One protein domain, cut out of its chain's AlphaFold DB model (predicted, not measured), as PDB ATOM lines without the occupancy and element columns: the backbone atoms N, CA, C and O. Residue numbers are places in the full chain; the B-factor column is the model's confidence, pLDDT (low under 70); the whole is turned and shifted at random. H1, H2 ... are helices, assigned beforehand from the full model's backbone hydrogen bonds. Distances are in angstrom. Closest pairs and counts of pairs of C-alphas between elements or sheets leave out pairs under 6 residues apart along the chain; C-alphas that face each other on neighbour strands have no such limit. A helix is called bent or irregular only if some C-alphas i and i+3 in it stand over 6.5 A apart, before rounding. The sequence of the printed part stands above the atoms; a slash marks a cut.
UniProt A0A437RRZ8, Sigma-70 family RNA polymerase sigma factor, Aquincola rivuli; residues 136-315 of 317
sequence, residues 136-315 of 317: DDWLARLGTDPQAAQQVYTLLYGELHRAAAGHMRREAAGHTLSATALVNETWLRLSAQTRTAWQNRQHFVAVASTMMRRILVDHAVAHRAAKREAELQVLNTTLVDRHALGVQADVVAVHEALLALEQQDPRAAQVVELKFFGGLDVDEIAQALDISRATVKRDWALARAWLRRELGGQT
ATOM      1  N   ASP A 136      29.193   2.106 -15.545       84.31
ATOM      2  CA  ASP A 136      27.929   1.705 -14.931       84.31
ATOM      3  C   ASP A 136      28.124   0.666 -13.805       84.31
ATOM      4  O   ASP A 136      27.469   0.755 -12.767       84.31
ATOM      5  N   ASP A 137      29.107  -0.237 -13.925       86.56
ATOM      6  CA  ASP A 137      29.473  -1.191 -12.865       86.56
ATOM      7  C   ASP A 137      30.069  -0.478 -11.646       86.56
ATOM      8  O   ASP A 137      29.823  -0.851 -10.493       86.56
ATOM      9  N   TRP A 138      30.872   0.561 -11.893       89.94
ATOM     10  CA  TRP A 138      31.429   1.388 -10.828       89.94
ATOM     11  C   TRP A 138      30.344   2.226 -10.145       89.94
ATOM     12  O   TRP A 138      30.321   2.315  -8.916       89.94
ATOM     13  N   LEU A 139      29.404   2.775 -10.917       87.50
ATOM     14  CA  LEU A 139      28.253   3.519 -10.406       87.50
ATOM     15  C   LEU A 139      27.345   2.644  -9.530       87.50
ATOM     16  O   LEU A 139      26.924   3.090  -8.463       87.50
ATOM     17  N   ALA A 140      27.111   1.382  -9.899       84.75
ATOM     18  CA  ALA A 140      26.320   0.444  -9.095       84.75
ATOM     19  C   ALA A 140      26.906   0.184  -7.688       84.75
ATOM     20  O   ALA A 140      26.195  -0.255  -6.783       84.75
ATOM     21  N   ARG A 141      28.199   0.468  -7.486       86.06
ATOM     22  CA  ARG A 141      28.947   0.235  -6.236       86.06
ATOM     23  C   ARG A 141      29.333   1.525  -5.503       86.06
ATOM     24  O   ARG A 141      30.061   1.465  -4.513       86.06
ATOM     25  N   LEU A 142      28.834   2.683  -5.954       81.19
ATOM     26  CA  LEU A 142      29.289   4.022  -5.543       81.19
ATOM     27  C   LEU A 142      29.119   4.350  -4.041       81.19
ATOM     28  O   LEU A 142      29.727   5.297  -3.559       81.19
ATOM     29  N   GLY A 143      28.365   3.557  -3.276       75.75
ATOM     30  CA  GLY A 143      28.217   3.715  -1.819       75.75
ATOM     31  C   GLY A 143      28.718   2.533  -0.982       75.75
ATOM     32  O   GLY A 143      28.598   2.562   0.240       75.75
ATOM     33  N   THR A 144      29.229   1.475  -1.616       80.75
ATOM     34  CA  THR A 144      29.638   0.233  -0.934       80.75
ATOM     35  C   THR A 144      31.136  -0.030  -1.025       80.75
ATOM     36  O   THR A 144      31.688  -0.668  -0.132       80.75
ATOM     37  N   ASP A 145      31.797   0.470  -2.071       85.12
ATOM     38  CA  ASP A 145      33.217   0.240  -2.326       85.12
ATOM     39  C   ASP A 145      33.990   1.569  -2.475       85.12
ATOM     40  O   ASP A 145      33.733   2.328  -3.418       85.12
ATOM     41  N   PRO A 146      34.979   1.853  -1.603       84.25
ATOM     42  CA  PRO A 146      35.827   3.042  -1.712       84.25
ATOM     43  C   PRO A 146      36.589   3.129  -3.040       84.25
ATOM     44  O   PRO A 146      36.811   4.221  -3.563       84.25
ATOM     45  N   GLN A 147      36.977   1.985  -3.613       87.94
ATOM     46  CA  GLN A 147      37.663   1.953  -4.900       87.94
ATOM     47  C   GLN A 147      36.717   2.369  -6.028       87.94
ATOM     48  O   GLN A 147      37.130   3.100  -6.929       87.94
ATOM     49  N   ALA A 148      35.443   1.972  -5.959       88.12
ATOM     50  CA  ALA A 148      34.440   2.391  -6.928       88.12
ATOM     51  C   ALA A 148      34.241   3.909  -6.902       88.12
ATOM     52  O   ALA A 148      34.255   4.538  -7.959       88.12
ATOM     53  N   ALA A 149      34.166   4.510  -5.711       87.19
ATOM     54  CA  ALA A 149      34.071   5.960  -5.570       87.19
ATOM     55  C   ALA A 149      35.244   6.686  -6.249       87.19
ATOM     56  O   ALA A 149      35.023   7.597  -7.047       87.19
ATOM     57  N   GLN A 150      36.482   6.242  -6.020       89.38
ATOM     58  CA  GLN A 150      37.657   6.855  -6.648       89.38
ATOM     59  C   GLN A 150      37.646   6.732  -8.183       89.38
ATOM     60  O   GLN A 150      38.021   7.675  -8.888       89.38
ATOM     61  N   GLN A 151      37.211   5.584  -8.711       91.19
ATOM     62  CA  GLN A 151      37.135   5.351 -10.156       91.19
ATOM     63  C   GLN A 151      36.038   6.195 -10.808       91.19
ATOM     64  O   GLN A 151      36.311   6.887 -11.788       91.19
ATOM     65  N   VAL A 152      34.831   6.222 -10.232       91.00
ATOM     66  CA  VAL A 152      33.737   7.083 -10.715       91.00
ATOM     67  C   VAL A 152      34.159   8.549 -10.692       91.00
ATOM     68  O   VAL A 152      33.953   9.249 -11.683       91.00
ATOM     69  N   TYR A 153      34.791   9.007  -9.604       90.12
ATOM     70  CA  TYR A 153      35.272  10.382  -9.509       90.12
ATOM     71  C   TYR A 153      36.233  10.708 -10.647       90.12
ATOM     72  O   TYR A 153      36.021  11.671 -11.372       90.12
ATOM     73  N   THR A 154      37.253   9.872 -10.854       91.81
ATOM     74  CA  THR A 154      38.275  10.096 -11.887       91.81
ATOM     75  C   THR A 154      37.666  10.133 -13.290       91.81
ATOM     76  O   THR A 154      38.003  11.009 -14.085       91.81
ATOM     77  N   LEU A 155      36.737   9.218 -13.584       91.44
ATOM     78  CA  LEU A 155      36.089   9.121 -14.891       91.44
ATOM     79  C   LEU A 155      35.122  10.284 -15.165       91.44
ATOM     80  O   LEU A 155      35.036  10.740 -16.302       91.44
ATOM     81  N   LEU A 156      34.414  10.784 -14.145       90.94
ATOM     82  CA  LEU A 156      33.371  11.807 -14.307       90.94
ATOM     83  C   LEU A 156      33.790  13.221 -13.918       90.94
ATOM     84  O   LEU A 156      33.069  14.169 -14.235       90.94
ATOM     85  N   TYR A 157      34.954  13.411 -13.295       91.75
ATOM     86  CA  TYR A 157      35.404  14.722 -12.826       91.75
ATOM     87  C   TYR A 157      35.362  15.788 -13.929       91.75
ATOM     88  O   TYR A 157      34.841  16.882 -13.718       91.75
ATOM     89  N   GLY A 158      35.839  15.462 -15.134       88.25
ATOM     90  CA  GLY A 158      35.841  16.398 -16.263       88.25
ATOM     91  C   GLY A 158      34.439  16.804 -16.734       88.25
ATOM     92  O   GLY A 158      34.239  17.909 -17.237       88.25
ATOM     93  N   GLU A 159      33.439  15.944 -16.574       87.69
ATOM     94  CA  GLU A 159      32.042  16.273 -16.875       87.69
ATOM     95  C   GLU A 159      31.395  17.087 -15.777       87.69
ATOM     96  O   GLU A 159      30.786  18.113 -16.073       87.69
ATOM     97  N   LEU A 160      31.590  16.676 -14.525       91.56
ATOM     98  CA  LEU A 160      31.108  17.412 -13.365       91.56
ATOM     99  C   LEU A 160      31.673  18.832 -13.359       91.56
ATOM    100  O   LEU A 160      30.933  19.789 -13.154       91.56
ATOM    101  N   HIS A 161      32.958  18.996 -13.674       92.38
ATOM    102  CA  HIS A 161      33.586  20.310 -13.754       92.38
ATOM    103  C   HIS A 161      33.038  21.151 -14.914       92.38
ATOM    104  O   HIS A 161      32.842  22.359 -14.767       92.38
ATOM    105  N   ARG A 162      32.744  20.542 -16.073       87.62
ATOM    106  CA  ARG A 162      32.091  21.248 -17.193       87.62
ATOM    107  C   ARG A 162      30.668  21.679 -16.843       87.62
ATOM    108  O   ARG A 162      30.301  22.813 -17.163       87.62
ATOM    109  N   ALA A 163      29.899  20.815 -16.183       85.88
ATOM    110  CA  ALA A 163      28.562  21.128 -15.693       85.88
ATOM    111  C   ALA A 163      28.619  22.277 -14.676       85.88
ATOM    112  O   ALA A 163      27.984  23.310 -14.888       85.88
ATOM    113  N   ALA A 164      29.477  22.167 -13.659       88.81
ATOM    114  CA  ALA A 164      29.693  23.199 -12.648       88.81
ATOM    115  C   ALA A 164      30.095  24.541 -13.272       88.81
ATOM    116  O   ALA A 164      29.482  25.563 -12.982       88.81
ATOM    117  N   ALA A 165      31.052  24.556 -14.205       86.81
ATOM    118  CA  ALA A 165      31.417  25.774 -14.928       86.81
ATOM    119  C   ALA A 165      30.238  26.352 -15.733       86.81
ATOM    120  O   ALA A 165      30.112  27.568 -15.865       86.81
ATOM    121  N   GLY A 166      29.372  25.497 -16.282       85.62
ATOM    122  CA  GLY A 166      28.133  25.901 -16.946       85.62
ATOM    123  C   GLY A 166      27.125  26.565 -16.014       85.62
ATOM    124  O   GLY A 166      26.496  27.539 -16.426       85.62
ATOM    125  N   HIS A 167      27.014  26.076 -14.780       83.44
ATOM    126  CA  HIS A 167      26.221  26.703 -13.728       83.44
ATOM    127  C   HIS A 167      26.820  28.051 -13.310       83.44
ATOM    128  O   HIS A 167      26.132  29.061 -13.403       83.44
ATOM    129  N   MET A 168      28.119  28.099 -12.996       84.94
ATOM    130  CA  MET A 168      28.808  29.326 -12.566       84.94
ATOM    131  C   MET A 168      28.721  30.469 -13.586       84.94
ATOM    132  O   MET A 168      28.672  31.627 -13.200       84.94
ATOM    133  N   ARG A 169      28.675  30.180 -14.897       82.44
ATOM    134  CA  ARG A 169      28.511  31.220 -15.936       82.44
ATOM    135  C   ARG A 169      27.159  31.935 -15.897       82.44
ATOM    136  O   ARG A 169      27.039  32.999 -16.496       82.44
ATOM    137  N   ARG A 170      26.140  31.317 -15.299       73.19
ATOM    138  CA  ARG A 170      24.799  31.903 -15.161       73.19
ATOM    139  C   ARG A 170      24.651  32.678 -13.857       73.19
ATOM    140  O   ARG A 170      23.660  33.376 -13.707       73.19
ATOM    141  N   GLU A 171      25.622  32.563 -12.957       75.56
ATOM    142  CA  GLU A 171      25.663  33.308 -11.710       75.56
ATOM    143  C   GLU A 171      26.279  34.695 -11.925       75.56
ATOM    144  O   GLU A 171      27.105  34.911 -12.817       75.56
ATOM    145  N   ALA A 172      25.860  35.663 -11.113       66.56
ATOM    146  CA  ALA A 172      26.391  37.017 -11.182       66.56
ATOM    147  C   ALA A 172      27.763  37.132 -10.509       66.56
ATOM    148  O   ALA A 172      27.998  36.540  -9.458       66.56
ATOM    149  N   ALA A 173      28.646  37.959 -11.071       61.62
ATOM    150  CA  ALA A 173      29.969  38.208 -10.507       61.62
ATOM    151  C   ALA A 173      29.886  38.676  -9.035       61.62
ATOM    152  O   ALA A 173      29.069  39.527  -8.696       61.62
ATOM    153  N   GLY A 174      30.740  38.115  -8.168       64.44
ATOM    154  CA  GLY A 174      30.803  38.448  -6.734       64.44
ATOM    155  C   GLY A 174      30.478  37.303  -5.764       64.44
ATOM    156  O   GLY A 174      30.485  37.516  -4.556       64.44
ATOM    157  N   HIS A 175      30.216  36.088  -6.251       71.00
ATOM    158  CA  HIS A 175      30.047  34.902  -5.403       71.00
ATOM    159  C   HIS A 175      31.390  34.343  -4.896       71.00
ATOM    160  O   HIS A 175      32.385  34.304  -5.621       71.00
ATOM    161  N   THR A 176      31.398  33.841  -3.659       75.81
ATOM    162  CA  THR A 176      32.568  33.224  -3.006       75.81
ATOM    163  C   THR A 176      32.822  31.777  -3.436       75.81
ATOM    164  O   THR A 176      33.907  31.247  -3.203       75.81
ATOM    165  N   LEU A 177      31.840  31.128  -4.069       84.62
ATOM    166  CA  LEU A 177      31.937  29.734  -4.489       84.62
ATOM    167  C   LEU A 177      32.647  29.610  -5.846       84.62
ATOM    168  O   LEU A 177      32.318  30.319  -6.796       84.62
ATOM    169  N   SER A 178      33.612  28.692  -5.947       89.31
ATOM    170  CA  SER A 178      34.287  28.339  -7.203       89.31
ATOM    171  C   SER A 178      33.681  27.078  -7.828       89.31
ATOM    172  O   SER A 178      33.102  26.247  -7.130       89.31
ATOM    173  N   ALA A 179      33.861  26.880  -9.141       89.75
ATOM    174  CA  ALA A 179      33.395  25.665  -9.821       89.75
ATOM    175  C   ALA A 179      33.996  24.387  -9.204       89.75
ATOM    176  O   ALA A 179      33.303  23.386  -9.054       89.75
ATOM    177  N   THR A 180      35.266  24.429  -8.793       92.31
ATOM    178  CA  THR A 180      35.935  23.306  -8.124       92.31
ATOM    179  C   THR A 180      35.328  23.020  -6.751       92.31
ATOM    180  O   THR A 180      35.076  21.861  -6.430       92.31
ATOM    181  N   ALA A 181      35.041  24.059  -5.960       91.88
ATOM    182  CA  ALA A 181      34.371  23.899  -4.670       91.88
ATOM    183  C   ALA A 181      32.966  23.302  -4.842       91.88
ATOM    184  O   ALA A 181      32.600  22.379  -4.119       91.88
ATOM    185  N   LEU A 182      32.225  23.758  -5.856       93.31
ATOM    186  CA  LEU A 182      30.903  23.236  -6.193       93.31
ATOM    187  C   LEU A 182      30.940  21.745  -6.569       93.31
ATOM    188  O   LEU A 182      30.093  20.979  -6.109       93.31
ATOM    189  N   VAL A 183      31.925  21.316  -7.366       94.75
ATOM    190  CA  VAL A 183      32.121  19.892  -7.699       94.75
ATOM    191  C   VAL A 183      32.426  19.075  -6.451       94.75
ATOM    192  O   VAL A 183      31.809  18.030  -6.261       94.75
ATOM    193  N   ASN A 184      33.339  19.543  -5.599       92.69
ATOM    194  CA  ASN A 184      33.739  18.817  -4.396       92.69
ATOM    195  C   ASN A 184      32.568  18.653  -3.417       92.69
ATOM    196  O   ASN A 184      32.317  17.545  -2.951       92.69
ATOM    197  N   GLU A 185      31.812  19.720  -3.159       92.19
ATOM    198  CA  GLU A 185      30.623  19.671  -2.300       92.19
ATOM    199  C   GLU A 185      29.561  18.722  -2.873       92.19
ATOM    200  O   GLU A 185      29.001  17.883  -2.166       92.19
ATOM    201  N   THR A 186      29.329  18.800  -4.185       93.25
ATOM    202  CA  THR A 186      28.408  17.895  -4.879       93.25
ATOM    203  C   THR A 186      28.854  16.445  -4.738       93.25
ATOM    204  O   THR A 186      28.043  15.580  -4.415       93.25
ATOM    205  N   TRP A 187      30.143  16.175  -4.949       92.06
ATOM    206  CA  TRP A 187      30.706  14.840  -4.834       92.06
ATOM    207  C   TRP A 187      30.504  14.264  -3.433       92.06
ATOM    208  O   TRP A 187      29.974  13.165  -3.320       92.06
ATOM    209  N   LEU A 188      30.828  15.029  -2.383       89.94
ATOM    210  CA  LEU A 188      30.655  14.601  -0.992       89.94
ATOM    211  C   LEU A 188      29.201  14.223  -0.678       89.94
ATOM    212  O   LEU A 188      28.954  13.203  -0.031       89.94
ATOM    213  N   ARG A 189      28.231  15.005  -1.169       88.19
ATOM    214  CA  ARG A 189      26.800  14.722  -0.968       88.19
ATOM    215  C   ARG A 189      26.330  13.484  -1.738       88.19
ATOM    216  O   ARG A 189      25.503  12.734  -1.228       88.19
ATOM    217  N   LEU A 190      26.835  13.256  -2.952       87.38
ATOM    218  CA  LEU A 190      26.410  12.135  -3.800       87.38
ATOM    219  C   LEU A 190      27.103  10.816  -3.456       87.38
ATOM    220  O   LEU A 190      26.453   9.775  -3.484       87.38
ATOM    221  N   SER A 191      28.394  10.836  -3.119       83.50
ATOM    222  CA  SER A 191      29.150   9.624  -2.783       83.50
ATOM    223  C   SER A 191      28.680   8.993  -1.471       83.50
ATOM    224  O   SER A 191      28.825   7.792  -1.271       83.50
ATOM    225  N   ALA A 192      28.096   9.790  -0.571       75.19
ATOM    226  CA  ALA A 192      27.498   9.304   0.672       75.19
ATOM    227  C   ALA A 192      26.108   8.659   0.472       75.19
ATOM    228  O   ALA A 192      25.575   8.024   1.386       75.19
ATOM    229  N   GLN A 193      25.504   8.813  -0.709       74.12
ATOM    230  CA  GLN A 193      24.144   8.365  -0.988       74.12
ATOM    231  C   GLN A 193      24.121   6.866  -1.332       74.12
ATOM    232  O   GLN A 193      24.440   6.455  -2.444       74.12
ATOM    233  N   THR A 194      23.675   6.034  -0.390       65.75
ATOM    234  CA  THR A 194      23.594   4.566  -0.565       65.75
ATOM    235  C   THR A 194      22.251   4.070  -1.101       65.75
ATOM    236  O   THR A 194      22.133   2.914  -1.496       65.75
ATOM    237  N   ARG A 195      21.220   4.923  -1.110       61.69
ATOM    238  CA  ARG A 195      19.837   4.548  -1.467       61.69
ATOM    239  C   ARG A 195      19.478   4.767  -2.938       61.69
ATOM    240  O   ARG A 195      18.398   4.360  -3.353       61.69
ATOM    241  N   THR A 196      20.345   5.412  -3.714       70.56
ATOM    242  CA  THR A 196      20.081   5.717  -5.125       70.56
ATOM    243  C   THR A 196      20.663   4.625  -6.014       70.56
ATOM    244  O   THR A 196      21.868   4.394  -6.006       70.56
ATOM    245  N   ALA A 197      19.813   3.975  -6.811       73.06
ATOM    246  CA  ALA A 197      20.262   3.072  -7.863       73.06
ATOM    247  C   ALA A 197      20.722   3.895  -9.077       73.06
ATOM    248  O   ALA A 197      19.909   4.437  -9.832       73.06
ATOM    249  N   TRP A 198      22.037   4.028  -9.242       81.44
ATOM    250  CA  TRP A 198      22.629   4.695 -10.398       81.44
ATOM    251  C   TRP A 198      22.490   3.805 -11.634       81.44
ATOM    252  O   TRP A 198      22.944   2.667 -11.631       81.44
ATOM    253  N   GLN A 199      21.828   4.316 -12.672       71.88
ATOM    254  CA  GLN A 199      21.474   3.530 -13.859       71.88
ATOM    255  C   GLN A 199      22.468   3.718 -15.001       71.88
ATOM    256  O   GLN A 199      22.785   2.773 -15.709       71.88
ATOM    257  N   ASN A 200      22.923   4.953 -15.200       77.19
ATOM    258  CA  ASN A 200      23.877   5.297 -16.241       77.19
ATOM    259  C   ASN A 200      24.609   6.599 -15.893       77.19
ATOM    260  O   ASN A 200      24.167   7.391 -15.048       77.19
ATOM    261  N   ARG A 201      25.719   6.838 -16.597       84.25
ATOM    262  CA  ARG A 201      26.510   8.082 -16.557       84.25
ATOM    263  C   ARG A 201      25.663   9.353 -16.582       84.25
ATOM    264  O   ARG A 201      25.900  10.287 -15.821       84.25
ATOM    265  N   GLN A 202      24.683   9.389 -17.470       79.00
ATOM    266  CA  GLN A 202      23.895  10.582 -17.747       79.00
ATOM    267  C   GLN A 202      22.920  10.915 -16.609       79.00
ATOM    268  O   GLN A 202      22.779  12.074 -16.222       79.00
ATOM    269  N   HIS A 203      22.315   9.892 -16.005       79.00
ATOM    270  CA  HIS A 203      21.503  10.007 -14.800       79.00
ATOM    271  C   HIS A 203      22.338  10.554 -13.640       79.00
ATOM    272  O   HIS A 203      21.896  11.471 -12.951       79.00
ATOM    273  N   PHE A 204      23.572  10.069 -13.470       86.06
ATOM    274  CA  PHE A 204      24.473  10.594 -12.445       86.06
ATOM    275  C   PHE A 204      24.772  12.086 -12.650       86.06
ATOM    276  O   PHE A 204      24.614  12.878 -11.724       86.06
ATOM    277  N   VAL A 205      25.148  12.493 -13.868       84.69
ATOM    278  CA  VAL A 205      25.452  13.902 -14.178       84.69
ATOM    279  C   VAL A 205      24.216  14.799 -14.032       84.69
ATOM    280  O   VAL A 205      24.337  15.927 -13.545       84.69
ATOM    281  N   ALA A 206      23.026  14.311 -14.386       79.81
ATOM    282  CA  ALA A 206      21.778  15.045 -14.192       79.81
ATOM    283  C   ALA A 206      21.483  15.286 -12.704       79.81
ATOM    284  O   ALA A 206      21.292  16.434 -12.301       79.81
ATOM    285  N   VAL A 207      21.544  14.236 -11.878       83.88
ATOM    286  CA  VAL A 207      21.345  14.348 -10.422       83.88
ATOM    287  C   VAL A 207      22.418  15.240  -9.794       83.88
ATOM    288  O   VAL A 207      22.110  16.077  -8.942       83.88
ATOM    289  N   ALA A 208      23.668  15.132 -10.251       89.12
ATOM    290  CA  ALA A 208      24.745  16.003  -9.802       89.12
ATOM    291  C   ALA A 208      24.481  17.468 -10.135       89.12
ATOM    292  O   ALA A 208      24.651  18.329  -9.280       89.12
ATOM    293  N   SER A 209      23.987  17.760 -11.329       86.75
ATOM    294  CA  SER A 209      23.651  19.124 -11.730       86.75
ATOM    295  C   SER A 209      22.443  19.687 -10.958       86.75
ATOM    296  O   SER A 209      22.396  20.882 -10.648       86.75
ATOM    297  N   THR A 210      21.478  18.844 -10.578       83.00
ATOM    298  CA  THR A 210      20.399  19.219  -9.646       83.00
ATOM    299  C   THR A 210      20.961  19.558  -8.262       83.00
ATOM    300  O   THR A 210      20.628  20.607  -7.707       83.00
ATOM    301  N   MET A 211      21.870  18.732  -7.735       87.25
ATOM    302  CA  MET A 211      22.547  18.980  -6.458       87.25
ATOM    303  C   MET A 211      23.399  20.257  -6.493       87.25
ATOM    304  O   MET A 211      23.319  21.064  -5.571       87.25
ATOM    305  N   MET A 212      24.149  20.494  -7.573       90.19
ATOM    306  CA  MET A 212      24.945  21.712  -7.764       90.19
ATOM    307  C   MET A 212      24.078  22.967  -7.666       90.19
ATOM    308  O   MET A 212      24.448  23.942  -7.020       90.19
ATOM    309  N   ARG A 213      22.887  22.943  -8.264       86.19
ATOM    310  CA  ARG A 213      21.963  24.074  -8.181       86.19
ATOM    311  C   ARG A 213      21.395  24.273  -6.782       86.19
ATOM    312  O   ARG A 213      21.296  25.414  -6.354       86.19
ATOM    313  N   ARG A 214      21.062  23.187  -6.073       86.19
ATOM    314  CA  ARG A 214      20.656  23.247  -4.657       86.19
ATOM    315  C   ARG A 214      21.745  23.920  -3.819       86.19
ATOM    316  O   ARG A 214      21.463  24.886  -3.129       86.19
ATOM    317  N   ILE A 215      23.000  23.498  -3.987       88.62
ATOM    318  CA  ILE A 215      24.162  24.095  -3.306       88.62
ATOM    319  C   ILE A 215      24.303  25.590  -3.633       88.62
ATOM    320  O   ILE A 215      24.539  26.395  -2.735       88.62
ATOM    321  N   LEU A 216      24.151  25.984  -4.901       85.50
ATOM    322  CA  LEU A 216      24.220  27.394  -5.306       85.50
ATOM    323  C   LEU A 216      23.111  28.238  -4.666       85.50
ATOM    324  O   LEU A 216      23.381  29.340  -4.189       85.50
ATOM    325  N   VAL A 217      21.889  27.708  -4.602       84.25
ATOM    326  CA  VAL A 217      20.760  28.346  -3.912       84.25
ATOM    327  C   VAL A 217      21.034  28.474  -2.416       84.25
ATOM    328  O   VAL A 217      20.905  29.574  -1.881       84.25
ATOM    329  N   ASP A 218      21.475  27.398  -1.760       84.12
ATOM    330  CA  ASP A 218      21.832  27.400  -0.335       84.12
ATOM    331  C   ASP A 218      22.877  28.493  -0.045       84.12
ATOM    332  O   ASP A 218      22.725  29.284   0.889       84.12
ATOM    333  N   HIS A 219      23.901  28.604  -0.897       83.56
ATOM    334  CA  HIS A 219      24.916  29.653  -0.803       83.56
ATOM    335  C   HIS A 219      24.346  31.061  -1.012       83.56
ATOM    336  O   HIS A 219      24.706  31.974  -0.266       83.56
ATOM    337  N   ALA A 220      23.458  31.260  -1.989       80.81
ATOM    338  CA  ALA A 220      22.825  32.556  -2.233       80.81
ATOM    339  C   ALA A 220      21.937  32.988  -1.052       80.81
ATOM    340  O   ALA A 220      21.970  34.150  -0.635       80.81
ATOM    341  N   VAL A 221      21.180  32.054  -0.469       80.06
ATOM    342  CA  VAL A 221      20.339  32.295   0.711       80.06
ATOM    343  C   VAL A 221      21.199  32.617   1.935       80.06
ATOM    344  O   VAL A 221      20.948  33.624   2.601       80.06
ATOM    345  N   ALA A 222      22.247  31.831   2.196       80.25
ATOM    346  CA  ALA A 222      23.172  32.063   3.305       80.25
ATOM    347  C   ALA A 222      23.888  33.418   3.184       80.25
ATOM    348  O   ALA A 222      23.979  34.167   4.156       80.25
ATOM    349  N   HIS A 223      24.324  33.786   1.975       75.81
ATOM    350  CA  HIS A 223      24.946  35.083   1.715       75.81
ATOM    351  C   HIS A 223      23.978  36.251   1.972       75.81
ATOM    352  O   HIS A 223      24.365  37.275   2.536       75.81
ATOM    353  N   ARG A 224      22.697  36.112   1.598       70.94
ATOM    354  CA  ARG A 224      21.663  37.116   1.910       70.94
ATOM    355  C   ARG A 224      21.411  37.233   3.413       70.94
ATOM    356  O   ARG A 224      21.259  38.351   3.893       70.94
ATOM    357  N   ALA A 225      21.374  36.120   4.146       73.88
ATOM    358  CA  ALA A 225      21.208  36.132   5.601       73.88
ATOM    359  C   ALA A 225      22.373  36.860   6.294       73.88
ATOM    360  O   ALA A 225      22.134  37.803   7.046       73.88
ATOM    361  N   ALA A 226      23.615  36.524   5.926       69.00
ATOM    362  CA  ALA A 226      24.813  37.192   6.432       69.00
ATOM    363  C   ALA A 226      24.829  38.698   6.105       69.00
ATOM    364  O   ALA A 226      25.241  39.514   6.926       69.00
ATOM    365  N   LYS A 227      24.324  39.098   4.929       65.62
ATOM    366  CA  LYS A 227      24.205  40.515   4.557       65.62
ATOM    367  C   LYS A 227      23.156  41.265   5.377       65.62
ATOM    368  O   LYS A 227      23.393  42.423   5.691       65.62
ATOM    369  N   ARG A 228      22.034  40.640   5.751       59.84
ATOM    370  CA  ARG A 228      21.039  41.276   6.637       59.84
ATOM    371  C   ARG A 228      21.603  41.497   8.040       59.84
ATOM    372  O   ARG A 228      21.377  42.549   8.622       59.84
ATOM    373  N   GLU A 229      22.367  40.539   8.560       57.84
ATOM    374  CA  GLU A 229      23.068  40.689   9.843       57.84
ATOM    375  C   GLU A 229      24.160  41.770   9.775       57.84
ATOM    376  O   GLU A 229      24.298  42.561  10.706       57.84
ATOM    377  N   ALA A 230      24.868  41.880   8.645       56.28
ATOM    378  CA  ALA A 230      25.839  42.949   8.405       56.28
ATOM    379  C   ALA A 230      25.185  44.330   8.178       56.28
ATOM    380  O   ALA A 230      25.720  45.336   8.632       56.28
ATOM    381  N   GLU A 231      24.016  44.410   7.534       52.94
ATOM    382  CA  GLU A 231      23.233  45.650   7.378       52.94
ATOM    383  C   GLU A 231      22.681  46.162   8.716       52.94
ATOM    384  O   GLU A 231      22.543  47.371   8.893       52.94
ATOM    385  N   LEU A 232      22.451  45.274   9.691       53.69
ATOM    386  CA  LEU A 232      22.150  45.662  11.073       53.69
ATOM    387  C   LEU A 232      23.375  46.235  11.818       53.69
ATOM    388  O   LEU A 232      23.198  46.862  12.861       53.69
ATOM    389  N   GLN A 233      24.598  46.061  11.297       51.62
ATOM    390  CA  GLN A 233      25.841  46.562  11.906       51.62
ATOM    391  C   GLN A 233      26.571  47.649  11.097       51.62
ATOM    392  O   GLN A 233      27.432  48.324  11.660       51.62
ATOM    393  N   VAL A 234      26.253  47.875   9.815       45.31
ATOM    394  CA  VAL A 234      27.009  48.809   8.961       45.31
ATOM    395  C   VAL A 234      26.087  49.711   8.132       45.31
ATOM    396  O   VAL A 234      25.791  49.453   6.967       45.31
ATOM    397  N   LEU A 235      25.695  50.851   8.709       49.53
ATOM    398  CA  LEU A 235      25.261  52.025   7.943       49.53
ATOM    399  C   LEU A 235      26.490  52.706   7.319       49.53
ATOM    400  O   LEU A 235      27.030  53.648   7.886       49.53
ATOM    401  N   ASN A 236      26.954  52.186   6.180       47.81
ATOM    402  CA  ASN A 236      27.596  52.929   5.082       47.81
ATOM    403  C   ASN A 236      28.215  51.942   4.088       47.81
ATOM    404  O   ASN A 236      29.375  51.578   4.228       47.81
ATOM    405  N   THR A 237      27.463  51.517   3.070       42.28
ATOM    406  CA  THR A 237      27.992  51.194   1.729       42.28
ATOM    407  C   THR A 237      26.814  51.135   0.756       42.28
ATOM    408  O   THR A 237      26.162  50.111   0.562       42.28
ATOM    409  N   THR A 238      26.513  52.274   0.141       52.72
ATOM    410  CA  THR A 238      25.580  52.392  -0.981       52.72
ATOM    411  C   THR A 238      26.300  52.075  -2.290       52.72
ATOM    412  O   THR A 238      26.895  52.972  -2.876       52.72
ATOM    413  N   LEU A 239      26.255  50.813  -2.731       49.69
ATOM    414  CA  LEU A 239      26.311  50.372  -4.143       49.69
ATOM    415  C   LEU A 239      26.304  48.836  -4.196       49.69
ATOM    416  O   LEU A 239      27.277  48.186  -4.562       49.69
ATOM    417  N   VAL A 240      25.198  48.227  -3.776       52.03
ATOM    418  CA  VAL A 240      25.003  46.785  -3.964       52.03
ATOM    419  C   VAL A 240      24.437  46.589  -5.365       52.03
ATOM    420  O   VAL A 240      23.374  47.125  -5.683       52.03
ATOM    421  N   ASP A 241      25.181  45.873  -6.207       55.22
ATOM    422  CA  ASP A 241      24.841  45.628  -7.606       55.22
ATOM    423  C   ASP A 241      23.464  44.950  -7.725       55.22
ATOM    424  O   ASP A 241      23.262  43.785  -7.369       55.22
ATOM    425  N   ARG A 242      22.492  45.716  -8.225       51.81
ATOM    426  CA  ARG A 242      21.097  45.293  -8.409       51.81
ATOM    427  C   ARG A 242      20.994  44.108  -9.373       51.81
ATOM    428  O   ARG A 242      20.059  43.318  -9.268       51.81
ATOM    429  N   HIS A 243      21.968  43.962 -10.274       49.91
ATOM    430  CA  HIS A 243      22.029  42.868 -11.233       49.91
ATOM    431  C   HIS A 243      22.364  41.534 -10.551       49.91
ATOM    432  O   HIS A 243      21.721  40.521 -10.828       49.91
ATOM    433  N   ALA A 244      23.291  41.534  -9.587       54.38
ATOM    434  CA  ALA A 244      23.637  40.331  -8.833       54.38
ATOM    435  C   ALA A 244      22.476  39.810  -7.975       54.38
ATOM    436  O   ALA A 244      22.234  38.604  -7.910       54.38
ATOM    437  N   LEU A 245      21.701  40.721  -7.380       55.56
ATOM    438  CA  LEU A 245      20.497  40.365  -6.629       55.56
ATOM    439  C   LEU A 245      19.394  39.782  -7.528       55.56
ATOM    440  O   LEU A 245      18.720  38.841  -7.104       55.56
ATOM    441  N   GLY A 246      19.246  40.302  -8.752       55.62
ATOM    442  CA  GLY A 246      18.277  39.821  -9.743       55.62
ATOM    443  C   GLY A 246      18.579  38.409 -10.250       55.62
ATOM    444  O   GLY A 246      17.693  37.561 -10.241       55.62
ATOM    445  N   VAL A 247      19.837  38.119 -10.597       55.81
ATOM    446  CA  VAL A 247      20.260  36.775 -11.040       55.81
ATOM    447  C   VAL A 247      20.084  35.737  -9.928       55.81
ATOM    448  O   VAL A 247      19.553  34.657 -10.164       55.81
ATOM    449  N   GLN A 248      20.444  36.078  -8.686       55.81
ATOM    450  CA  GLN A 248      20.226  35.184  -7.544       55.81
ATOM    451  C   GLN A 248      18.739  34.908  -7.283       55.81
ATOM    452  O   GLN A 248      18.383  33.806  -6.879       55.81
ATOM    453  N   ALA A 249      17.862  35.902  -7.472       57.81
ATOM    454  CA  ALA A 249      16.421  35.706  -7.328       57.81
ATOM    455  C   ALA A 249      15.866  34.762  -8.409       57.81
ATOM    456  O   ALA A 249      15.064  33.892  -8.087       57.81
ATOM    457  N   ASP A 250      16.360  34.873  -9.645       67.25
ATOM    458  CA  ASP A 250      15.980  34.000 -10.762       67.25
ATOM    459  C   ASP A 250      16.399  32.534 -10.516       67.25
ATOM    460  O   ASP A 250      15.614  31.604 -10.698       67.25
ATOM    461  N   VAL A 251      17.606  32.298  -9.985       66.69
ATOM    462  CA  VAL A 251      18.089  30.939  -9.659       66.69
ATOM    463  C   VAL A 251      17.254  30.276  -8.556       66.69
ATOM    464  O   VAL A 251      16.928  29.090  -8.665       66.69
ATOM    465  N   VAL A 252      16.879  31.035  -7.519       73.12
ATOM    466  CA  VAL A 252      16.000  30.556  -6.436       73.12
ATOM    467  C   VAL A 252      14.605  30.237  -6.979       73.12
ATOM    468  O   VAL A 252      14.119  29.130  -6.764       73.12
ATOM    469  N   ALA A 253      14.009  31.143  -7.761       77.81
ATOM    470  CA  ALA A 253      12.690  30.955  -8.365       77.81
ATOM    471  C   ALA A 253      12.632  29.708  -9.265       77.81
ATOM    472  O   ALA A 253      11.723  28.886  -9.153       77.81
ATOM    473  N   VAL A 254      13.643  29.503 -10.119       78.19
ATOM    474  CA  VAL A 254      13.754  28.303 -10.968       78.19
ATOM    475  C   VAL A 254      13.873  27.030 -10.134       78.19
ATOM    476  O   VAL A 254      13.337  25.987 -10.518       78.19
ATOM    477  N   HIS A 255      14.593  27.082  -9.013       78.62
ATOM    478  CA  HIS A 255      14.740  25.932  -8.134       78.62
ATOM    479  C   HIS A 255      13.429  25.578  -7.424       78.62
ATOM    480  O   HIS A 255      13.020  24.419  -7.468       78.62
ATOM    481  N   GLU A 256      12.752  26.566  -6.841       82.31
ATOM    482  CA  GLU A 256      11.455  26.390  -6.180       82.31
ATOM    483  C   GLU A 256      10.393  25.880  -7.154       82.31
ATOM    484  O   GLU A 256       9.694  24.912  -6.856       82.31
ATOM    485  N   ALA A 257      10.339  26.457  -8.357       85.88
ATOM    486  CA  ALA A 257       9.455  25.997  -9.417       85.88
ATOM    487  C   ALA A 257       9.718  24.516  -9.746       85.88
ATOM    488  O   ALA A 257       8.791  23.721  -9.847       85.88
ATOM    489  N   LEU A 258      10.977  24.089  -9.853       84.88
ATOM    490  CA  LEU A 258      11.265  22.677 -10.117       84.88
ATOM    491  C   LEU A 258      10.918  21.744  -8.956       84.88
ATOM    492  O   LEU A 258      10.419  20.654  -9.220       84.88
ATOM    493  N   LEU A 259      11.106  22.164  -7.702       85.56
ATOM    494  CA  LEU A 259      10.658  21.386  -6.539       85.56
ATOM    495  C   LEU A 259       9.130  21.254  -6.492       85.56
ATOM    496  O   LEU A 259       8.604  20.203  -6.130       85.56
ATOM    497  N   ALA A 260       8.405  22.307  -6.861       87.06
ATOM    498  CA  ALA A 260       6.950  22.273  -6.953       87.06
ATOM    499  C   ALA A 260       6.466  21.416  -8.140       87.06
ATOM    500  O   ALA A 260       5.464  20.708  -8.013       87.06
ATOM    501  N   LEU A 261       7.201  21.395  -9.260       89.81
ATOM    502  CA  LEU A 261       6.940  20.466 -10.360       89.81
ATOM    503  C   LEU A 261       7.186  19.015  -9.936       89.81
ATOM    504  O   LEU A 261       6.355  18.168 -10.234       89.81
ATOM    505  N   GLU A 262       8.277  18.728  -9.221       88.69
ATOM    506  CA  GLU A 262       8.603  17.384  -8.716       88.69
ATOM    507  C   GLU A 262       7.487  16.826  -7.816       88.69
ATOM    508  O   GLU A 262       7.156  15.643  -7.893       88.69
ATOM    509  N   GLN A 263       6.849  17.689  -7.019       88.38
ATOM    510  CA  GLN A 263       5.706  17.319  -6.177       88.38
ATOM    511  C   GLN A 263       4.429  17.009  -6.972       88.38
ATOM    512  O   GLN A 263       3.628  16.189  -6.524       88.38
ATOM    513  N   GLN A 264       4.208  17.660  -8.120       90.00
ATOM    514  CA  GLN A 264       3.018  17.419  -8.950       90.00
ATOM    515  C   GLN A 264       3.215  16.288  -9.960       90.00
ATOM    516  O   GLN A 264       2.347  15.429 -10.103       90.00
ATOM    517  N   ASP A 265       4.331  16.312 -10.683       90.31
ATOM    518  CA  ASP A 265       4.687  15.335 -11.701       90.31
ATOM    519  C   ASP A 265       6.196  15.030 -11.625       90.31
ATOM    520  O   ASP A 265       7.018  15.706 -12.261       90.31
ATOM    521  N   PRO A 266       6.581  13.990 -10.861       87.12
ATOM    522  CA  PRO A 266       7.982  13.639 -10.676       87.12
ATOM    523  C   PRO A 266       8.644  13.206 -11.989       87.12
ATOM    524  O   PRO A 266       9.832  13.457 -12.189       87.12
ATOM    525  N   ARG A 267       7.892  12.610 -12.927       89.25
ATOM    526  CA  ARG A 267       8.448  12.154 -14.208       89.25
ATOM    527  C   ARG A 267       8.747  13.341 -15.119       89.25
ATOM    528  O   ARG A 267       9.809  13.387 -15.737       89.25
ATOM    529  N   ALA A 268       7.855  14.328 -15.169       89.38
ATOM    530  CA  ALA A 268       8.078  15.558 -15.920       89.38
ATOM    531  C   ALA A 268       9.259  16.370 -15.364       89.38
ATOM    532  O   ALA A 268      10.073  16.862 -16.150       89.38
ATOM    533  N   ALA A 269       9.408  16.449 -14.037       87.00
ATOM    534  CA  ALA A 269      10.587  17.043 -13.405       87.00
ATOM    535  C   ALA A 269      11.875  16.310 -13.817       87.00
ATOM    536  O   ALA A 269      12.815  16.941 -14.303       87.00
ATOM    537  N   GLN A 270      11.881  14.977 -13.752       81.81
ATOM    538  CA  GLN A 270      13.033  14.154 -14.127       81.81
ATOM    539  C   GLN A 270      13.421  14.315 -15.607       81.81
ATOM    540  O   GLN A 270      14.604  14.376 -15.944       81.81
ATOM    541  N   VAL A 271      12.442  14.474 -16.506       87.81
ATOM    542  CA  VAL A 271      12.692  14.790 -17.923       87.81
ATOM    543  C   VAL A 271      13.346  16.165 -18.088       87.81
ATOM    544  O   VAL A 271      14.255  16.301 -18.911       87.81
ATOM    545  N   VAL A 272      12.935  17.187 -17.325       87.56
ATOM    546  CA  VAL A 272      13.617  18.497 -17.336       87.56
ATOM    547  C   VAL A 272      15.045  18.353 -16.830       87.56
ATOM    548  O   VAL A 272      15.960  18.899 -17.443       87.56
ATOM    549  N   GLU A 273      15.248  17.611 -15.746       80.25
ATOM    550  CA  GLU A 273      16.567  17.392 -15.159       80.25
ATOM    551  C   GLU A 273      17.529  16.736 -16.145       80.25
ATOM    552  O   GLU A 273      18.576  17.302 -16.467       80.25
ATOM    553  N   LEU A 274      17.137  15.597 -16.714       77.62
ATOM    554  CA  LEU A 274      17.940  14.901 -17.712       77.62
ATOM    555  C   LEU A 274      18.178  15.793 -18.939       77.62
ATOM    556  O   LEU A 274      19.310  15.963 -19.383       77.62
ATOM    557  N   LYS A 275      17.144  16.451 -19.464       79.75
ATOM    558  CA  LYS A 275      17.285  17.229 -20.698       79.75
ATOM    559  C   LYS A 275      18.130  18.492 -20.545       79.75
ATOM    560  O   LYS A 275      18.971  18.774 -21.395       79.75
ATOM    561  N   PHE A 276      17.861  19.297 -19.521       73.25
ATOM    562  CA  PHE A 276      18.489  20.611 -19.361       73.25
ATOM    563  C   PHE A 276      19.817  20.553 -18.615       73.25
ATOM    564  O   PHE A 276      20.680  21.398 -18.859       73.25
ATOM    565  N   PHE A 277      19.966  19.592 -17.706       68.50
ATOM    566  CA  PHE A 277      21.109  19.523 -16.805       68.50
ATOM    567  C   PHE A 277      21.988  18.307 -17.080       68.50
ATOM    568  O   PHE A 277      23.205  18.447 -17.123       68.50
ATOM    569  N   GLY A 278      21.387  17.154 -17.376       62.38
ATOM    570  CA  GLY A 278      22.118  16.003 -17.914       62.38
ATOM    571  C   GLY A 278      22.578  16.200 -19.364       62.38
ATOM    572  O   GLY A 278      23.535  15.573 -19.797       62.38
ATOM    573  N   GLY A 279      21.928  17.091 -20.120       68.62
ATOM    574  CA  GLY A 279      22.237  17.323 -21.533       68.62
ATOM    575  C   GLY A 279      21.807  16.184 -22.461       68.62
ATOM    576  O   GLY A 279      22.281  16.141 -23.594       68.62
ATOM    577  N   LEU A 280      20.922  15.290 -22.002       72.81
ATOM    578  CA  LEU A 280      20.454  14.151 -22.789       72.81
ATOM    579  C   LEU A 280      19.501  14.585 -23.913       72.81
ATOM    580  O   LEU A 280      18.661  15.495 -23.770       72.81
ATOM    581  N   ASP A 281      19.576  13.872 -25.031       81.62
ATOM    582  CA  ASP A 281      18.568  13.946 -26.078       81.62
ATOM    583  C   ASP A 281      17.291  13.156 -25.717       81.62
ATOM    584  O   ASP A 281      17.163  12.548 -24.658       81.62
ATOM    585  N   VAL A 282      16.267  13.230 -26.566       81.50
ATOM    586  CA  VAL A 282      14.970  12.584 -26.280       81.50
ATOM    587  C   VAL A 282      15.062  11.055 -26.287       81.50
ATOM    588  O   VAL A 282      14.304  10.402 -25.570       81.50
ATOM    589  N   ASP A 283      15.954  10.497 -27.096       78.06
ATOM    590  CA  ASP A 283      16.108   9.062 -27.297       78.06
ATOM    591  C   ASP A 283      16.913   8.465 -26.132       78.06
ATOM    592  O   ASP A 283      16.537   7.423 -25.598       78.06
ATOM    593  N   GLU A 284      17.930   9.183 -25.658       73.88
ATOM    594  CA  GLU A 284      18.680   8.870 -24.441       73.88
ATOM    595  C   GLU A 284      17.800   8.966 -23.189       73.88
ATOM    596  O   GLU A 284      17.851   8.082 -22.336       73.88
ATOM    597  N   ILE A 285      16.943   9.990 -23.073       79.00
ATOM    598  CA  ILE A 285      15.998  10.108 -21.945       79.00
ATOM    599  C   ILE A 285      14.986   8.960 -21.960       79.00
ATOM    600  O   ILE A 285      14.655   8.417 -20.910       79.00
ATOM    601  N   ALA A 286      14.492   8.588 -23.144       83.94
ATOM    602  CA  ALA A 286      13.569   7.470 -23.303       83.94
ATOM    603  C   ALA A 286      14.192   6.153 -22.818       83.94
ATOM    604  O   ALA A 286      13.540   5.405 -22.096       83.94
ATOM    605  N   GLN A 287      15.461   5.909 -23.155       77.25
ATOM    606  CA  GLN A 287      16.212   4.747 -22.672       77.25
ATOM    607  C   GLN A 287      16.489   4.826 -21.167       77.25
ATOM    608  O   GLN A 287      16.295   3.848 -20.457       77.25
ATOM    609  N   ALA A 288      16.900   5.994 -20.666       74.19
ATOM    610  CA  ALA A 288      17.241   6.192 -19.258       74.19
ATOM    611  C   ALA A 288      16.041   6.057 -18.311       74.19
ATOM    612  O   ALA A 288      16.227   5.743 -17.143       74.19
ATOM    613  N   LEU A 289      14.826   6.326 -18.790       81.69
ATOM    614  CA  LEU A 289      13.599   6.218 -17.999       81.69
ATOM    615  C   LEU A 289      12.761   4.980 -18.353       81.69
ATOM    616  O   LEU A 289      11.692   4.809 -17.775       81.69
ATOM    617  N   ASP A 290      13.220   4.147 -19.294       85.00
ATOM    618  CA  ASP A 290      12.484   3.002 -19.849       85.00
ATOM    619  C   ASP A 290      11.055   3.364 -20.311       85.00
ATOM    620  O   ASP A 290      10.054   2.719 -19.992       85.00
ATOM    621  N   ILE A 291      10.936   4.468 -21.059       91.06
ATOM    622  CA  ILE A 291       9.658   4.978 -21.580       91.06
ATOM    623  C   ILE A 291       9.733   5.303 -23.066       91.06
ATOM    624  O   ILE A 291      10.788   5.518 -23.652       91.06
ATOM    625  N   SER A 292       8.567   5.413 -23.707       94.44
ATOM    626  CA  SER A 292       8.515   5.794 -25.118       94.44
ATOM    627  C   SER A 292       8.981   7.241 -25.343       94.44
ATOM    628  O   SER A 292       8.647   8.154 -24.582       94.44
ATOM    629  N   ARG A 293       9.638   7.492 -26.481       93.75
ATOM    630  CA  ARG A 293       9.995   8.849 -26.947       93.75
ATOM    631  C   ARG A 293       8.795   9.798 -27.011       93.75
ATOM    632  O   ARG A 293       8.930  11.004 -26.816       93.75
ATOM    633  N   ALA A 294       7.607   9.263 -27.300       94.25
ATOM    634  CA  ALA A 294       6.370  10.037 -27.316       94.25
ATOM    635  C   ALA A 294       5.978  10.509 -25.906       94.25
ATOM    636  O   ALA A 294       5.511  11.637 -25.755       94.25
ATOM    637  N   THR A 295       6.207   9.679 -24.886       93.00
ATOM    638  CA  THR A 295       6.000  10.023 -23.472       93.00
ATOM    639  C   THR A 295       6.963  11.128 -23.046       93.00
ATOM    640  O   THR A 295       6.502  12.167 -22.589       93.00
ATOM    641  N   VAL A 296       8.262  10.993 -23.344       92.06
ATOM    642  CA  VAL A 296       9.272  12.033 -23.055       92.06
ATOM    643  C   VAL A 296       8.883  13.385 -23.656       92.06
ATOM    644  O   VAL A 296       8.955  14.414 -22.991       92.06
ATOM    645  N   LYS A 297       8.439  13.407 -24.920       92.38
ATOM    646  CA  LYS A 297       8.012  14.649 -25.587       92.38
ATOM    647  C   LYS A 297       6.779  15.276 -24.931       92.38
ATOM    648  O   LYS A 297       6.705  16.503 -24.870       92.38
ATOM    649  N   ARG A 298       5.821  14.463 -24.467       94.06
ATOM    650  CA  ARG A 298       4.631  14.946 -23.748       94.06
ATOM    651  C   ARG A 298       5.003  15.524 -22.390       94.06
ATOM    652  O   ARG A 298       4.637  16.663 -22.120       94.06
ATOM    653  N   ASP A 299       5.775  14.785 -21.602       92.38
ATOM    654  CA  ASP A 299       6.219  15.213 -20.275       92.38
ATOM    655  C   ASP A 299       7.072  16.489 -20.372       92.38
ATOM    656  O   ASP A 299       6.871  17.438 -19.621       92.38
ATOM    657  N   TRP A 300       7.943  16.585 -21.384       93.19
ATOM    658  CA  TRP A 300       8.706  17.800 -21.677       93.19
ATOM    659  C   TRP A 300       7.810  19.003 -22.013       93.19
ATOM    660  O   TRP A 300       8.052  20.124 -21.558       93.19
ATOM    661  N   ALA A 301       6.774  18.799 -22.831       91.44
ATOM    662  CA  ALA A 301       5.839  19.862 -23.183       91.44
ATOM    663  C   ALA A 301       5.039  20.341 -21.962       91.44
ATOM    664  O   ALA A 301       4.878  21.553 -21.790       91.44
ATOM    665  N   LEU A 302       4.597  19.406 -21.115       92.25
ATOM    666  CA  LEU A 302       3.914  19.684 -19.854       92.25
ATOM    667  C   LEU A 302       4.820  20.476 -18.914       92.25
ATOM    668  O   LEU A 302       4.444  21.568 -18.492       92.25
ATOM    669  N   ALA A 303       6.038  19.992 -18.673       91.69
ATOM    670  CA  ALA A 303       6.995  20.653 -17.798       91.69
ATOM    671  C   ALA A 303       7.301  22.084 -18.258       91.69
ATOM    672  O   ALA A 303       7.306  23.019 -17.461       91.69
ATOM    673  N   ARG A 304       7.492  22.293 -19.566       89.50
ATOM    674  CA  ARG A 304       7.761  23.628 -20.117       89.50
ATOM    675  C   ARG A 304       6.561  24.569 -19.997       89.50
ATOM    676  O   ARG A 304       6.758  25.769 -19.813       89.50
ATOM    677  N   ALA A 305       5.338  24.064 -20.143       90.88
ATOM    678  CA  ALA A 305       4.127  24.858 -19.940       90.88
ATOM    679  C   ALA A 305       3.948  25.229 -18.461       90.88
ATOM    680  O   ALA A 305       3.669  26.385 -18.152       90.88
ATOM    681  N   TRP A 306       4.183  24.269 -17.566       92.44
ATOM    682  CA  TRP A 306       4.112  24.452 -16.123       92.44
ATOM    683  C   TRP A 306       5.145  25.480 -15.636       92.44
ATOM    684  O   TRP A 306       4.765  26.477 -15.030       92.44
ATOM    685  N   LEU A 307       6.422  25.331 -16.018       87.88
ATOM    686  CA  LEU A 307       7.503  26.244 -15.613       87.88
ATOM    687  C   LEU A 307       7.281  27.673 -16.116       87.88
ATOM    688  O   LEU A 307       7.592  28.630 -15.418       87.88
ATOM    689  N   ARG A 308       6.717  27.837 -17.321       85.31
ATOM    690  CA  ARG A 308       6.358  29.166 -17.841       85.31
ATOM    691  C   ARG A 308       5.250  29.829 -17.036       85.31
ATOM    692  O   ARG A 308       5.289  31.043 -16.878       85.31
ATOM    693  N   ARG A 309       4.263  29.056 -16.577       86.81
ATOM    694  CA  ARG A 309       3.188  29.573 -15.728       86.81
ATOM    695  C   ARG A 309       3.733  29.976 -14.363       86.81
ATOM    696  O   ARG A 309       3.427  31.067 -13.906       86.81
ATOM    697  N   GLU A 310       4.556  29.123 -13.763       86.81
ATOM    698  CA  GLU A 310       5.075  29.351 -12.416       86.81
ATOM    699  C   GLU A 310       6.025  30.554 -12.370       86.81
ATOM    700  O   GLU A 310       5.819  31.484 -11.599       86.81
ATOM    701  N   LEU A 311       7.006  30.604 -13.276       82.44
ATOM    702  CA  LEU A 311       7.983  31.697 -13.330       82.44
ATOM    703  C   LEU A 311       7.379  32.994 -13.891       82.44
ATOM    704  O   LEU A 311       7.761  34.088 -13.488       82.44
ATOM    705  N   GLY A 312       6.409  32.883 -14.804       72.69
ATOM    706  CA  GLY A 312       5.680  34.033 -15.340       72.69
ATOM    707  C   GLY A 312       4.692  34.653 -14.347       72.69
ATOM    708  O   GLY A 312       4.378  35.828 -14.483       72.69
ATOM    709  N   GLY A 313       4.222  33.889 -13.355       57.78
ATOM    710  CA  GLY A 313       3.335  34.368 -12.289       57.78
ATOM    711  C   GLY A 313       4.060  34.989 -11.090       57.78
ATOM    712  O   GLY A 313       3.442  35.728 -10.337       57.78
ATOM    713  N   GLN A 314       5.361  34.731 -10.923       51.69
ATOM    714  CA  GLN A 314       6.195  35.335  -9.868       51.69
ATOM    715  C   GLN A 314       6.762  36.713 -10.252       51.69
ATOM    716  O   GLN A 314       7.450  37.346  -9.457       51.69
ATOM    717  N   THR A 315       6.479  37.180 -11.473       39.00
ATOM    718  CA  THR A 315       6.864  38.510 -11.957       39.00
ATOM    719  C   THR A 315       5.674  39.469 -11.824       39.00
ATOM    720  O   THR A 315       5.122  39.904 -12.829       39.00
TER     721      THR A 315
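This is residues 136 to 315 of the 317 residues of the protein "Sigma-70 family RNA polymerase sigma factor" of Aquincola rivuli (UniProt A0A437RRZ8). One long helix, H4, runs through the body, with H2b and H3 packed across one side of it and H5 and H6 on the other, beyond which H8 covers H5 and H6. H7 packs on residues 271 to 275 of H6 and on residues 293 to 297 of H8, H1 and H2a make a corner far from the mean of the C-alphas, and residues 225 to 240 stick out, 225 to 231 of them in H4. The printed part has 180 residues with eight named helices, H1 to H8 in chain order, and no named strand; the class is all helix. The whole is compact, with a radius of gyration of the C-alphas of 18.2 A and spans of 57 by 41 by 24 A.

Find C-alpha 201 at (26.510, 8.082, -16.557); from there H4, residues 201 to 231, runs 44.7 A to C-alpha 231 at (23.233, 45.650, 7.378). Before it come H1, residues 136 to 139, H2, residues 146 to 168, and H3, residues 179 to 191, 18.0 A long. H2 was assigned as one helix by its hydrogen bonds but is bent: C-alphas 155 and 158 are 7.4 A apart, and its arms are H2a, 146 to 155, and H2b, 158 to 168. After H4 come H5, residues 242 to 264, 33.2 A long; H6, 266 to 278; H7, 282 to 288; and H8, 293 to 313, 30.2 A long, ending at C-alpha 313 (3.335, 34.368, -12.289).

Start at the hubs, H4 and H6, which touch four helices each. They touch each other about perpendicular, at 89 degrees, and their closest C-alphas, Ala 206 and Gly 278, are 3.9 A apart. H4 touches H3 at a steep tilt of 63 degrees, closest at C-alphas Thr 186 and Met 212, 5.9 A. H4 touches H5 at a steep tilt of 50 degrees, opposite ways, closest at C-alphas Val 217 and Val 252, 5.8 A. H5 and H6 form a helical hairpin. H8 touches H6 at 90 degrees, about perpendicular, with C-alphas Ala 268 and Asp 299 closest at 4.7 A, while H4 and H8 are apart. H1 touches H2a, closest at C-alphas Trp 138 and Ala 148, 5.0 A. Every O i to N i+4 pair is within hydrogen-bond range in H2a, H2b and H3 to H8; H1 is too short for one.

The C-alphas of Leu 235 and Ser 292, the two farthest apart, are 59.3 A apart. The printed part has no cut and no long link. Confidence is under 70 in 37 residues, among them 226 to 251.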